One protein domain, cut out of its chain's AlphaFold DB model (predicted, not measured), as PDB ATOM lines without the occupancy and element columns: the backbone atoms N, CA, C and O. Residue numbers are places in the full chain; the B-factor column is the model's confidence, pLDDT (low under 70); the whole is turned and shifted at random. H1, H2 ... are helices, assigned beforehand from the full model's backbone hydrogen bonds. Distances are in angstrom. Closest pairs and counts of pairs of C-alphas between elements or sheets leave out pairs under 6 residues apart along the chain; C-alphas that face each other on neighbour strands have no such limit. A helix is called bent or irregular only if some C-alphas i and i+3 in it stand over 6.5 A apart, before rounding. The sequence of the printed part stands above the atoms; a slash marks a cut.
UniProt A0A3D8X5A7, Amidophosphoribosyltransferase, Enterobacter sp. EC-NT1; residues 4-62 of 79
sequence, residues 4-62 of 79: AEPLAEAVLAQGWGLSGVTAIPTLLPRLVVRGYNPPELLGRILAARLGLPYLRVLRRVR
ATOM      1  N   ALA A   4      -0.979  20.091  50.695       90.00
ATOM      2  CA  ALA A   4      -0.425  21.032  51.671       90.00
ATOM      3  C   ALA A   4      -0.569  20.541  53.119       90.00
ATOM      4  O   ALA A   4       0.370  20.678  53.895       90.00
ATOM      5  N   GLU A   5      -1.719  19.948  53.443       91.06
ATOM      6  CA  GLU A   5      -2.010  19.442  54.786       91.06
ATOM      7  C   GLU A   5      -1.173  18.218  55.169       91.06
ATOM      8  O   GLU A   5      -0.407  18.322  56.126       91.06
ATOM      9  N   PRO A   6      -1.179  17.111  54.398       94.75
ATOM     10  CA  PRO A   6      -0.371  15.947  54.757       94.75
ATOM     11  C   PRO A   6       1.136  16.254  54.779       94.75
ATOM     12  O   PRO A   6       1.888  15.633  55.524       94.75
ATOM     13  N   LEU A   7       1.604  17.231  53.987       94.12
ATOM     14  CA  LEU A   7       2.990  17.704  54.059       94.12
ATOM     15  C   LEU A   7       3.286  18.457  55.359       94.12
ATOM     16  O   LEU A   7       4.353  18.255  55.933       94.12
ATOM     17  N   ALA A   8       2.380  19.328  55.807       93.56
ATOM     18  CA  ALA A   8       2.554  20.072  57.053       93.56
ATOM     19  C   ALA A   8       2.608  19.119  58.252       93.56
ATOM     20  O   ALA A   8       3.530  19.203  59.059       93.56
ATOM     21  N   GLU A   9       1.671  18.170  58.314       94.56
ATOM     22  CA  GLU A   9       1.621  17.136  59.352       94.56
ATOM     23  C   GLU A   9       2.913  16.315  59.394       94.56
ATOM     24  O   GLU A   9       3.497  16.136  60.460       94.56
ATOM     25  N   ALA A  10       3.411  15.881  58.232       95.06
ATOM     26  CA  ALA A  10       4.660  15.135  58.150       95.06
ATOM     27  C   ALA A  10       5.867  15.954  58.638       95.06
ATOM     28  O   ALA A  10       6.712  15.423  59.354       95.06
ATOM     29  N   VAL A  11       5.956  17.241  58.287       94.62
ATOM     30  CA  VAL A  11       7.049  18.115  58.749       94.62
ATOM     31  C   VAL A  11       6.996  18.322  60.263       94.62
ATOM     32  O   VAL A  11       8.034  18.251  60.921       94.62
ATOM     33  N   LEU A  12       5.800  18.534  60.821       93.06
ATOM     34  CA  LEU A  12       5.605  18.672  62.267       93.06
ATOM     35  C   LEU A  12       5.962  17.380  63.008       93.06
ATOM     36  O   LEU A  12       6.671  17.432  64.009       93.06
ATOM     37  N   ALA A  13       5.543  16.225  62.485       95.50
ATOM     38  CA  ALA A  13       5.850  14.919  63.066       95.50
ATOM     39  C   ALA A  13       7.357  14.619  63.103       95.50
ATOM     40  O   ALA A  13       7.826  13.928  64.004       95.50
ATOM     41  N   GLN A  14       8.125  15.148  62.148       96.38
ATOM     42  CA  GLN A  14       9.584  15.005  62.118       96.38
ATOM     43  C   GLN A  14      10.316  15.957  63.078       96.38
ATOM     44  O   GLN A  14      11.512  15.785  63.306       96.38
ATOM     45  N   GLY A  15       9.638  16.972  63.623       92.31
ATOM     46  CA  GLY A  15      10.228  17.903  64.588       92.31
ATOM     47  C   GLY A  15      11.379  18.749  64.028       92.31
ATOM     48  O   GLY A  15      12.296  19.111  64.763       92.31
ATOM     49  N   TRP A  16      11.380  19.049  62.726       92.81
ATOM     50  CA  TRP A  16      12.454  19.830  62.112       92.81
ATOM     51  C   TRP A  16      12.461  21.289  62.590       92.81
ATOM     52  O   TRP A  16      11.459  21.996  62.489       92.81
ATOM     53  N   GLY A  17      13.628  21.776  63.019       91.75
ATOM     54  CA  GLY A  17      13.871  23.185  63.350       91.75
ATOM     55  C   GLY A  17      14.035  24.057  62.103       91.75
ATOM     56  O   GLY A  17      15.137  24.503  61.790       91.75
ATOM     57  N   LEU A  18      12.954  24.260  61.352       94.75
ATOM     58  CA  LEU A  18      12.974  25.034  60.111       94.75
ATOM     59  C   LEU A  18      12.900  26.544  60.379       94.75
ATOM     60  O   LEU A  18      12.132  27.001  61.217       94.75
ATOM     61  N   SER A  19      13.641  27.335  59.599       95.94
ATOM     62  CA  SER A  19      13.616  28.807  59.692       95.94
ATOM     63  C   SER A  19      12.634  29.476  58.723       95.94
ATOM     64  O   SER A  19      12.367  30.670  58.834       95.94
ATOM     65  N   GLY A  20      12.121  28.744  57.732       96.19
ATOM     66  CA  GLY A  20      11.263  29.303  56.692       96.19
ATOM     67  C   GLY A  20      10.983  28.323  55.560       96.19
ATOM     68  O   GLY A  20      11.594  27.259  55.463       96.19
ATOM     69  N   VAL A  21      10.066  28.707  54.674       96.94
ATOM     70  CA  VAL A  21       9.682  27.922  53.493       96.94
ATOM     71  C   VAL A  21       9.992  28.720  52.232       96.94
ATOM     72  O   VAL A  21       9.644  29.892  52.131       96.94
ATOM     73  N   THR A  22      10.609  28.090  51.234       97.06
ATOM     74  CA  THR A  22      10.843  28.678  49.906       97.06
ATOM     75  C   THR A  22      10.315  27.745  48.822       97.06
ATOM     76  O   THR A  22      10.199  26.538  49.034       97.06
ATOM     77  N   ALA A  23       9.981  28.292  47.655       95.25
ATOM     78  CA  ALA A  23       9.564  27.498  46.506       95.25
ATOM     79  C   ALA A  23      10.585  27.576  45.376       95.25
ATOM     80  O   ALA A  23      11.180  28.622  45.115       95.25
ATOM     81  N   ILE A  24      10.726  26.472  44.648       91.38
ATOM     82  CA  ILE A  24      11.574  26.428  43.462       91.38
ATOM     83  C   ILE A  24      10.923  27.275  42.349       91.38
ATOM     84  O   ILE A  24       9.745  27.072  42.023       91.38
ATOM     85  N   PRO A  25      11.658  28.226  41.743       89.44
ATOM     86  CA  PRO A  25      11.129  29.074  40.683       89.44
ATOM     87  C   PRO A  25      10.888  28.292  39.381       89.44
ATOM     88  O   PRO A  25      11.725  27.510  38.918       89.44
ATOM     89  N   THR A  26       9.742  28.548  38.747       88.06
ATOM     90  CA  THR A  26       9.401  28.001  37.424       88.06
ATOM     91  C   THR A  26      10.018  28.823  36.281       88.06
ATOM     92  O   THR A  26      10.656  29.852  36.493       88.06
ATOM     93  N   LEU A  27       9.866  28.344  35.045       85.00
ATOM     94  CA  LEU A  27      10.256  29.075  33.836       85.00
ATOM     95  C   LEU A  27       9.266  30.213  33.551       85.00
ATOM     96  O   LEU A  27       8.059  29.979  33.585       85.00
ATOM     97  N   LEU A  28       9.771  31.396  33.179       83.62
ATOM     98  CA  LEU A  28       8.953  32.566  32.819       83.62
ATOM     99  C   LEU A  28       7.834  32.242  31.806       83.62
ATOM    100  O   LEU A  28       6.684  32.534  32.121       83.62
ATOM    101  N   PRO A  29       8.088  31.544  30.676       84.88
ATOM    102  CA  PRO A  29       7.015  31.170  29.749       84.88
ATOM    103  C   PRO A  29       5.905  30.335  30.399       84.88
ATOM    104  O   PRO A  29       4.727  30.523  30.115       84.88
ATOM    105  N   ARG A  30       6.261  29.428  31.320       85.31
ATOM    106  CA  ARG A  30       5.277  28.601  32.037       85.31
ATOM    107  C   ARG A  30       4.473  29.423  33.037       85.31
ATOM    108  O   ARG A  30       3.302  29.122  33.242       85.31
ATOM    109  N   LEU A  31       5.104  30.420  33.657       86.00
ATOM    110  CA  LEU A  31       4.434  31.343  34.565       86.00
ATOM    111  C   LEU A  31       3.410  32.195  33.814       86.00
ATOM    112  O   LEU A  31       2.291  32.318  34.290       86.00
ATOM    113  N   VAL A  32       3.763  32.702  32.629       87.62
ATOM    114  CA  VAL A  32       2.852  33.482  31.775       87.62
ATOM    115  C   VAL A  32       1.637  32.652  31.364       87.62
ATOM    116  O   VAL A  32       0.512  33.105  31.526       87.62
ATOM    117  N   VAL A  33       1.843  31.413  30.901       90.62
ATOM    118  CA  VAL A  33       0.737  30.539  30.464       90.62
ATOM    119  C   VAL A  33      -0.184  30.145  31.619       90.62
ATOM    120  O   VAL A  33      -1.395  30.070  31.441       90.62
ATOM    121  N   ARG A  34       0.373  29.841  32.798       88.38
ATOM    122  CA  ARG A  34      -0.421  29.352  33.936       88.38
ATOM    123  C   ARG A  34      -0.978  30.465  34.817       88.38
ATOM    124  O   ARG A  34      -1.923  30.210  35.546       88.38
ATOM    125  N   GLY A  35      -0.366  31.648  34.826       90.06
ATOM    126  CA  GLY A  35      -0.695  32.745  35.744       90.06
ATOM    127  C   GLY A  35      -0.237  32.530  37.195       90.06
ATOM    128  O   GLY A  35      -0.350  33.436  38.013       90.06
ATOM    129  N   TYR A  36       0.301  31.354  37.538       87.06
ATOM    130  CA  TYR A  36       0.813  31.043  38.874       87.06
ATOM    131  C   TYR A  36       1.936  29.997  38.838       87.06
ATOM    132  O   TYR A  36       2.082  29.220  37.887       87.06
ATOM    133  N   ASN A  37       2.731  29.955  39.909       89.19
ATOM    134  CA  ASN A  37       3.757  28.941  40.137       89.19
ATOM    135  C   ASN A  37       3.230  27.896  41.146       89.19
ATOM    136  O   ASN A  37       3.112  28.221  42.327       89.19
ATOM    137  N   PRO A  38       2.897  26.651  40.740       90.19
ATOM    138  CA  PRO A  38       2.298  25.674  41.655       90.19
ATOM    139  C   PRO A  38       3.131  25.391  42.927       90.19
ATOM    140  O   PRO A  38       2.543  25.382  44.009       90.19
ATOM    141  N   PRO A  39       4.473  25.243  42.853       92.19
ATOM    142  CA  PRO A  39       5.338  25.208  44.034       92.19
ATOM    143  C   PRO A  39       5.203  26.410  44.972       92.19
ATOM    144  O   PRO A  39       5.255  26.239  46.183       92.19
ATOM    145  N   GLU A  40       5.036  27.625  44.441       94.19
ATOM    146  CA  GLU A  40       4.864  28.828  45.267       94.19
ATOM    147  C   GLU A  40       3.528  28.807  46.004       94.19
ATOM    148  O   GLU A  40       3.490  29.080  47.199       94.19
ATOM    149  N   LEU A  41       2.447  28.425  45.318       93.56
ATOM    150  CA  LEU A  41       1.132  28.294  45.943       93.56
ATOM    151  C   LEU A  41       1.153  27.260  47.077       93.56
ATOM    152  O   LEU A  41       0.650  27.525  48.167       93.56
ATOM    153  N   LEU A  42       1.756  26.093  46.828       95.06
ATOM    154  CA  LEU A  42       1.934  25.062  47.848       95.06
ATOM    155  C   LEU A  42       2.791  25.577  49.011       95.06
ATOM    156  O   LEU A  42       2.387  25.447  50.160       95.06
ATOM    157  N   GLY A  43       3.935  26.198  48.710       95.31
ATOM    158  CA  GLY A  43       4.874  26.702  49.709       95.31
ATOM    159  C   GLY A  43       4.278  27.784  50.607       95.31
ATOM    160  O   GLY A  43       4.502  27.752  51.810       95.31
ATOM    161  N   ARG A  44       3.470  28.702  50.066       95.62
ATOM    162  CA  ARG A  44       2.778  29.727  50.866       95.62
ATOM    163  C   ARG A  44       1.780  29.121  51.846       95.62
ATOM    164  O   ARG A  44       1.714  29.548  52.992       95.62
ATOM    165  N   ILE A  45       1.022  28.122  51.401       95.81
ATOM    166  CA  ILE A  45       0.038  27.449  52.255       95.81
ATOM    167  C   ILE A  45       0.751  26.612  53.317       95.81
ATOM    168  O   ILE A  45       0.356  26.648  54.475       95.81
ATOM    169  N   LEU A  46       1.840  25.935  52.951       95.69
ATOM    170  CA  LEU A  46       2.669  25.190  53.894       95.69
ATOM    171  C   LEU A  46       3.300  26.111  54.951       95.69
ATOM    172  O   LEU A  46       3.234  25.812  56.134       95.69
ATOM    173  N   ALA A  47       3.846  27.258  54.537       96.31
ATOM    174  CA  ALA A  47       4.406  28.263  55.439       96.31
ATOM    175  C   ALA A  47       3.366  28.745  56.462       96.31
ATOM    176  O   ALA A  47       3.632  28.742  57.660       96.31
ATOM    177  N   ALA A  48       2.155  29.065  55.991       95.81
ATOM    178  CA  ALA A  48       1.051  29.467  56.855       95.81
ATOM    179  C   ALA A  48       0.659  28.368  57.858       95.81
ATOM    180  O   ALA A  48       0.409  28.669  59.020       95.81
ATOM    181  N   ARG A  49       0.639  27.098  57.432       94.81
ATOM    182  CA  ARG A  49       0.303  25.953  58.298       94.81
ATOM    183  C   ARG A  49       1.380  25.650  59.337       94.81
ATOM    184  O   ARG A  49       1.049  25.279  60.452       94.81
ATOM    185  N   LEU A  50       2.647  25.832  58.980       94.75
ATOM    186  CA  LEU A  50       3.783  25.613  59.877       94.75
ATOM    187  C   LEU A  50       4.085  26.820  60.782       94.75
ATOM    188  O   LEU A  50       4.975  26.730  61.621       94.75
ATOM    189  N   GLY A  51       3.400  27.956  60.604       95.38
ATOM    190  CA  GLY A  51       3.714  29.195  61.326       95.38
ATOM    191  C   GLY A  51       5.077  29.791  60.947       95.38
ATOM    192  O   GLY A  51       5.688  30.501  61.742       95.38
ATOM    193  N   LEU A  52       5.569  29.497  59.742       96.69
ATOM    194  CA  LEU A  52       6.885  29.905  59.254       96.69
ATOM    195  C   LEU A  52       6.770  31.003  58.188       96.69
ATOM    196  O   LEU A  52       5.793  31.042  57.435       96.69
ATOM    197  N   PRO A  53       7.783  31.875  58.039       97.75
ATOM    198  CA  PRO A  53       7.796  32.848  56.957       97.75
ATOM    199  C   PRO A  53       8.000  32.165  55.597       97.75
ATOM    200  O   PRO A  53       8.852  31.286  55.432       97.75
ATOM    201  N   TYR A  54       7.253  32.621  54.587       97.50
ATOM    202  CA  TYR A  54       7.537  32.285  53.192       97.50
ATOM    203  C   TYR A  54       8.606  33.234  52.633       97.50
ATOM    204  O   TYR A  54       8.385  34.442  52.531       97.50
ATOM    205  N   LEU A  55       9.753  32.689  52.236       97.44
ATOM    206  CA  LEU A  55      10.927  33.442  51.809       97.44
ATOM    207  C   LEU A  55      11.182  33.266  50.307       97.44
ATOM    208  O   LEU A  55      11.343  32.155  49.804       97.44
ATOM    209  N   ARG A  56      11.289  34.380  49.574       94.44
ATOM    210  CA  ARG A  56      11.628  34.396  48.140       94.44
ATOM    211  C   ARG A  56      13.138  34.526  47.937       94.44
ATOM    212  O   ARG A  56      13.623  35.553  47.478       94.44
ATOM    213  N   VAL A  57      13.876  33.476  48.293       95.69
ATOM    214  CA  VAL A  57      15.357  33.477  48.287       95.69
ATOM    215  C   VAL A  57      15.981  32.830  47.049       95.69
ATOM    216  O   VAL A  57      17.187  32.919  46.843       95.69
ATOM    217  N   LEU A  58      15.176  32.180  46.204       93.50
ATOM    218  CA  LEU A  58      15.656  31.497  45.004       93.50
ATOM    219  C   LEU A  58      15.291  32.281  43.744       93.50
ATOM    220  O   LEU A  58      14.139  32.664  43.542       93.50
ATOM    221  N   ARG A  59      16.267  32.439  42.847       90.62
ATOM    222  CA  ARG A  59      16.046  32.920  41.479       90.62
ATOM    223  C   ARG A  59      16.575  31.909  40.479       90.62
ATOM    224  O   ARG A  59      17.622  31.296  40.683       90.62
ATOM    225  N   ARG A  60      15.868  31.753  39.365       86.69
ATOM    226  CA  ARG A  60      16.337  30.911  38.268       86.69
ATOM    227  C   ARG A  60      17.324  31.703  37.414       86.69
ATOM    228  O   ARG A  60      16.929  32.681  36.795       86.69
ATOM    229  N   VAL A  61      18.585  31.276  37.377       88.75
ATOM    230  CA  VAL A  61      19.660  31.974  36.634       88.75
ATOM    231  C   VAL A  61      19.974  31.363  35.268       88.75
ATOM    232  O   VAL A  61      20.547  32.028  34.415       88.75
ATOM    233  N   ARG A  62      19.606  30.097  35.043       83.44
ATOM    234  CA  ARG A  62      19.881  29.374  33.797       83.44
ATOM    235  C   ARG A  62      18.644  28.616  33.333       83.44
ATOM    236  O   ARG A  62      17.887  28.050  34.132       83.44
TER     237      ARG A  62
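This is residues 4 to 62 of the 79 residues of the protein "Amidophosphoribosyltransferase" of Enterobacter sp. EC-NT1 (UniProt A0A3D8X5A7). An elongated, loosely built domain has one helix, H3, lying lengthwise in it, with the slanted helix H1 packed on H3 toward one end and the small helix H2 at the far end, where residues 29 to 35 stick out. Two long stretches with no named element, residues 14 to 27 and 51 to 62, run for much of their course lengthwise past H3, against its direction. The printed part has 59 residues with three named helices, in the order H1, H2, H3, and no named strand; the class is all helix, with 30 of the 59 residues in helices. It is only just loose, close to compact, with a radius of gyration of the C-alphas of 12.7 A, and its C-alphas span 37 by 21 by 15 A.

The longest helix is H3, residues 38 to 50. It touches H1, residues 4 to 13, with 10 pairs of C-alphas within 8 A. The closest C-alphas of the two are those of Ala 4 and Leu 46, 5.6 A apart. The lines of H1 and H3 stand at a steep tilt of 46 degrees, and the two run the same way; their centres are 11.3 A apart. H2, residues 28 to 34, touches no helix. H2 and H3 are apart, although a tight link of 3 residues joins them. H1 and H2 are also apart. Residues 29 to 35, of which 29 to 34 belong to H2, stand free. In H1, H2 and H3, every O i to N i+4 pair of the backbone is within hydrogen-bond range.

H3, from Pro 38 to Leu 50, measures 18.3 A from first to last C-alpha. It begins with C-alpha 38 at (2.298, 25.674, 41.655) and ends with C-alpha 50 at (3.783, 25.613, 59.877), its direction being almost wholly along z. H1, from Ala 4 to Ala 13, is 14.4 A long and begins with C-alpha 4 at (-0.425, 21.032, 51.671). H2, from Leu 28 to Arg 34, is 10.0 A long. No helix is bent or irregular.

The two C-alphas farthest apart are those of Gly 15 and Val 33, at 37.6 A. From the first to the last printed C-alpha, Ala 4 to Arg 62, the distance is 28.3 A. The link from H1 to H2 is long, with 14 residues. After H3, residues 51 to 62 hold no named element. The printed part has no cut. The mean pLDDT of the printed part is 92.5, and no printed residue is under 70; H2 has a mean of 87.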